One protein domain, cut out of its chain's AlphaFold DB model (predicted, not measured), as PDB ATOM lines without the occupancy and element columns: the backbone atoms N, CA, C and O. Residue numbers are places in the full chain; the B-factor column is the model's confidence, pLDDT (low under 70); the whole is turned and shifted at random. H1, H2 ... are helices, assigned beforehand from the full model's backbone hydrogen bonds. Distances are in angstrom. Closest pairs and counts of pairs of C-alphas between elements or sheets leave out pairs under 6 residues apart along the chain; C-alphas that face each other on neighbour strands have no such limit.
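What this domain is: This is residues 126 to 165 of the 168 residues of the protein "Uncharacterized membrane protein" of Haladaptatus litoreus (UniProt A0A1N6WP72). This is a helical hairpin with unequal arms: the long, straight helix H2 makes the length, and the short helix H1 folds back side by side along its first part, so that residues 152 to 165 stick out alone. The printed part has 40 residues with two named helices, H1 then H2, and no named strand; the class is all helix. It is only just extended, close to loose, with a radius of gyration of the C-alphas of 13.5 A, and spans 44 by 16 by 7 A.

How they stand to each other: Look first at H2, residues 140 to 164, and then at H1, residues 126 to 134. They touch, H2 with residues 140 to 150 alone; the closest C-alphas, of Tyr 133 and Phe 143, are 6.8 A apart. They form a helical hairpin at a shallow tilt of 8 degrees, running opposite ways. In H1 every O i to N i+4 pair is within hydrogen-bond range; in H2, 17 of 21 are.

Where its parts are: Find C-alpha 140 at (130.002, 73.423, 126.982); from there H2 runs 37.6 A to C-alpha 164 at (100.508, 50.623, 131.787). H1 begins at C-alpha 126, (116.517, 72.934, 132.133), and measures 12.5 A.

The domain as a whole: The C-alphas farthest apart, of Gly 136 and Arg 165, are 43.9 A apart. The link from H1 to H2 is tight, and the printed part has no cut. In the B-factor column, residues 156 to 165 of this model are under 70.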
ATOM      1  N   MET A 126     116.000  72.420 133.400       81.75
ATOM      2  CA  MET A 126     116.517  72.934 132.133       81.75
ATOM      3  C   MET A 126     116.865  74.431 132.200       81.75
ATOM      4  O   MET A 126     117.881  74.888 131.663       81.75
ATOM      5  N   THR A 127     116.029  75.218 132.878       82.31
ATOM      6  CA  THR A 127     116.202  76.672 133.009       82.31
ATOM      7  C   THR A 127     117.390  77.027 133.898       82.31
ATOM      8  O   THR A 127     118.135  77.962 133.582       82.31
ATOM      9  N   VAL A 128     117.628  76.238 134.950       85.56
ATOM     10  CA  VAL A 128     118.789  76.379 135.839       85.56
ATOM     11  C   VAL A 128     120.079  76.061 135.083       85.56
ATOM     12  O   VAL A 128     121.010  76.870 135.094       85.56
ATOM     13  N   LEU A 129     120.112  74.952 134.337       87.31
ATOM     14  CA  LEU A 129     121.296  74.525 133.585       87.31
ATOM     15  C   LEU A 129     121.707  75.550 132.511       87.31
ATOM     16  O   LEU A 129     122.886  75.871 132.351       87.31
ATOM     17  N   LYS A 130     120.729  76.135 131.810       87.12
ATOM     18  CA  LYS A 130     120.970  77.182 130.806       87.12
ATOM     19  C   LYS A 130     121.520  78.473 131.418       87.12
ATOM     20  O   LYS A 130     122.358  79.133 130.800       87.12
ATOM     21  N   ARG A 131     121.060  78.841 132.619       85.88
ATOM     22  CA  ARG A 131     121.575  80.006 133.352       85.88
ATOM     23  C   ARG A 131     123.040  79.800 133.742       85.88
ATOM     24  O   ARG A 131     123.832  80.716 133.556       85.88
ATOM     25  N   GLU A 132     123.413  78.620 134.232       84.69
ATOM     26  CA  GLU A 132     124.801  78.334 134.627       84.69
ATOM     27  C   GLU A 132     125.779  78.363 133.446       84.69
ATOM     28  O   GLU A 132     126.886  78.885 133.588       84.69
ATOM     29  N   TYR A 133     125.362  77.879 132.270       88.00
ATOM     30  CA  TYR A 133     126.156  77.984 131.040       88.00
ATOM     31  C   TYR A 133     126.332  79.443 130.597       88.00
ATOM     32  O   TYR A 133     127.442  79.871 130.290       88.00
ATOM     33  N   ALA A 134     125.259  80.242 130.630       87.56
ATOM     34  CA  ALA A 134     125.318  81.661 130.266       87.56
ATOM     35  C   ALA A 134     126.203  82.493 131.212       87.56
ATOM     36  O   ALA A 134     126.772  83.500 130.799       87.56
ATOM     37  N   LEU A 135     126.323  82.068 132.472       89.56
ATOM     38  CA  LEU A 135     127.226  82.658 133.460       89.56
ATOM     39  C   LEU A 135     128.674  82.153 133.331       89.56
ATOM     40  O   LEU A 135     129.557  82.692 133.991       89.56
ATOM     41  N   GLY A 136     128.929  81.139 132.494       86.31
ATOM     42  CA  GLY A 136     130.247  80.525 132.323       86.31
ATOM     43  C   GLY A 136     130.685  79.638 133.493       86.31
ATOM     44  O   GLY A 136     131.860  79.294 133.586       86.31
ATOM     45  N   ASN A 137     129.761  79.259 134.385       87.94
ATOM     46  CA  ASN A 137     130.055  78.399 135.540       87.94
ATOM     47  C   ASN A 137     130.250  76.927 135.147       87.94
ATOM     48  O   ASN A 137     130.878  76.170 135.886       87.94
ATOM     49  N   ILE A 138     129.716  76.523 133.995       91.12
ATOM     50  CA  ILE A 138     129.895  75.194 133.409       91.12
ATOM     51  C   ILE A 138     130.459  75.330 131.995       91.12
ATOM     52  O   ILE A 138     130.107  76.255 131.263       91.12
ATOM     53  N   SER A 139     131.340  74.407 131.610       88.62
ATOM     54  CA  SER A 139     131.824  74.321 130.234       88.62
ATOM     55  C   SER A 139     130.746  73.740 129.316       88.62
ATOM     56  O   SER A 139     129.832  73.046 129.758       88.62
ATOM     57  N   GLU A 140     130.884  73.979 128.014       84.94
ATOM     58  CA  GLU A 140     130.002  73.423 126.982       84.94
ATOM     59  C   GLU A 140     129.902  71.890 127.057       84.94
ATOM     60  O   GLU A 140     128.807  71.338 127.039       84.94
ATOM     61  N   SER A 141     131.025  71.203 127.289       87.81
ATOM     62  CA  SER A 141     131.055  69.744 127.457       87.81
ATOM     63  C   SER A 141     130.265  69.250 128.677       87.81
ATOM     64  O   SER A 141     129.654  68.184 128.642       87.81
ATOM     65  N   GLU A 142     130.284  70.007 129.779       88.12
ATOM     66  CA  GLU A 142     129.515  69.687 130.989       88.12
ATOM     67  C   GLU A 142     128.025  69.976 130.794       88.12
ATOM     68  O   GLU A 142     127.179  69.221 131.277       88.12
ATOM     69  N   PHE A 143     127.702  71.036 130.049       91.62
ATOM     70  CA  PHE A 143     126.335  71.370 129.674       91.62
ATOM     71  C   PHE A 143     125.703  70.260 128.828       91.62
ATOM     72  O   PHE A 143     124.645  69.756 129.199       91.62
ATOM     73  N   GLU A 144     126.366  69.815 127.756       90.31
ATOM     74  CA  GLU A 144     125.857  68.747 126.885       90.31
ATOM     75  C   GLU A 144     125.644  67.434 127.644       90.31
ATOM     76  O   GLU A 144     124.615  66.775 127.482       90.31
ATOM     77  N   ARG A 145     126.582  67.078 128.533       88.88
ATOM     78  CA  ARG A 145     126.473  65.855 129.332       88.88
ATOM     79  C   ARG A 145     125.251  65.887 130.249       88.88
ATOM     80  O   ARG A 145     124.512  64.908 130.307       88.88
ATOM     81  N   ARG A 146     125.030  67.002 130.952       86.81
ATOM     82  CA  ARG A 146     123.889  67.165 131.871       86.81
ATOM     83  C   ARG A 146     122.564  67.314 131.127       86.81
ATOM     84  O   ARG A 146     121.560  66.778 131.585       86.81
ATOM     85  N   LEU A 147     122.568  67.984 129.975       89.94
ATOM     86  CA  LEU A 147     121.403  68.116 129.105       89.94
ATOM     87  C   LEU A 147     120.919  66.747 128.620       89.94
ATOM     88  O   LEU A 147     119.731  66.450 128.714       89.94
ATOM     89  N   ASN A 148     121.839  65.893 128.166       86.50
ATOM     90  CA  ASN A 148     121.498  64.548 127.711       86.50
ATOM     91  C   ASN A 148     120.893  63.696 128.842       86.50
ATOM     92  O   ASN A 148     119.909  62.999 128.623       86.50
ATOM     93  N   THR A 149     121.421  63.807 130.066       88.12
ATOM     94  CA  THR A 149     120.859  63.118 131.240       88.12
ATOM     95  C   THR A 149     119.440  63.587 131.576       88.12
ATOM     96  O   THR A 149     118.596  62.759 131.914       88.12
ATOM     97  N   LEU A 150     119.154  64.890 131.480       87.19
ATOM     98  CA  LEU A 150     117.807  65.417 131.729       87.19
ATOM     99  C   LEU A 150     116.802  64.946 130.668       87.19
ATOM    100  O   LEU A 150     115.698  64.539 131.020       87.19
ATOM    101  N   LEU A 151     117.199  64.935 129.392       85.62
ATOM    102  CA  LEU A 151     116.351  64.455 128.293       85.62
ATOM    103  C   LEU A 151     116.072  62.948 128.380       85.62
ATOM    104  O   LEU A 151     114.962  62.508 128.089       85.62
ATOM    105  N   GLU A 152     117.056  62.153 128.800       84.62
ATOM    106  CA  GLU A 152     116.879  60.716 129.022       84.62
ATOM    107  C   GLU A 152     115.903  60.439 130.178       84.62
ATOM    108  O   GLU A 152     115.019  59.590 130.051       84.62
ATOM    109  N   ALA A 153     116.004  61.202 131.271       80.94
ATOM    110  CA  ALA A 153     115.093  61.093 132.405       80.94
ATOM    111  C   ALA A 153     113.641  61.456 132.031       80.94
ATOM    112  O   ALA A 153     112.721  60.726 132.397       80.94
ATOM    113  N   GLU A 154     113.430  62.529 131.261       78.06
ATOM    114  CA  GLU A 154     112.101  62.953 130.789       78.06
ATOM    115  C   GLU A 154     111.504  61.992 129.737       78.06
ATOM    116  O   GLU A 154     110.296  61.730 129.706       78.06
ATOM    117  N   GLY A 155     112.357  61.394 128.900       70.75
ATOM    118  CA  GLY A 155     111.954  60.346 127.963       70.75
ATOM    119  C   GLY A 155     111.513  59.055 128.663       70.75
ATOM    120  O   GLY A 155     110.542  58.423 128.240       70.75
ATOM    121  N   MET A 156     112.178  58.673 129.758       66.25
ATOM    122  CA  MET A 156     111.826  57.484 130.545       66.25
ATOM    123  C   MET A 156     110.539  57.649 131.354       66.25
ATOM    124  O   MET A 156     109.748  56.706 131.422       66.25
ATOM    125  N   THR A 157     110.284  58.828 131.926       60.03
ATOM    126  CA  THR A 157     109.018  59.097 132.629       60.03
ATOM    127  C   THR A 157     107.836  59.028 131.661       60.03
ATOM    128  O   THR A 157     106.872  58.315 131.933       60.03
ATOM    129  N   THR A 158     107.960  59.635 130.478       59.12
ATOM    130  CA  THR A 158     106.915  59.614 129.437       59.12
ATOM    131  C   THR A 158     106.694  58.214 128.848       59.12
ATOM    132  O   THR A 158     105.560  57.815 128.597       59.12
ATOM    133  N   GLY A 159     107.756  57.424 128.653       57.06
ATOM    134  CA  GLY A 159     107.654  56.061 128.112       57.06
ATOM    135  C   GLY A 159     106.993  55.053 129.060       57.06
ATOM    136  O   GLY A 159     106.353  54.106 128.603       57.06
ATOM    137  N   SER A 160     107.096  55.268 130.374       56.72
ATOM    138  CA  SER A 160     106.497  54.382 131.381       56.72
ATOM    139  C   SER A 160     104.965  54.480 131.457       56.72
ATOM    140  O   SER A 160     104.299  53.509 131.815       56.72
ATOM    141  N   GLU A 161     104.389  55.611 131.041       54.41
ATOM    142  CA  GLU A 161     102.944  55.862 131.101       54.41
ATOM    143  C   GLU A 161     102.170  55.179 129.954       54.41
ATOM    144  O   GLU A 161     101.005  54.810 130.110       54.41
ATOM    145  N   TYR A 162     102.828  54.908 128.822       55.72
ATOM    146  CA  TYR A 162     102.224  54.176 127.701       55.72
ATOM    147  C   TYR A 162     102.175  52.658 127.918       55.72
ATOM    148  O   TYR A 162     101.283  52.000 127.390       55.72
ATOM    149  N   GLN A 163     103.076  52.095 128.728       55.47
ATOM    150  CA  GLN A 163     103.138  50.646 128.945       55.47
ATOM    151  C   GLN A 163     102.078  50.132 129.938       55.47
ATOM    152  O   GLN A 163     101.707  48.962 129.890       55.47
ATOM    153  N   ILE A 164     101.547  50.996 130.810       56.34
ATOM    154  CA  ILE A 164     100.508  50.623 131.787       56.34
ATOM    155  C   ILE A 164      99.113  50.574 131.139       56.34
ATOM    156  O   ILE A 164      98.256  49.814 131.578       56.34
ATOM    157  N   ARG A 165      98.888  51.323 130.052       56.56
ATOM    158  CA  ARG A 165      97.573  51.427 129.393       56.56
ATOM    159  C   ARG A 165      97.265  50.301 128.398       56.56
ATOM    160  O   ARG A 165      96.139  50.211 127.929       56.56
TER     161      ARG A 165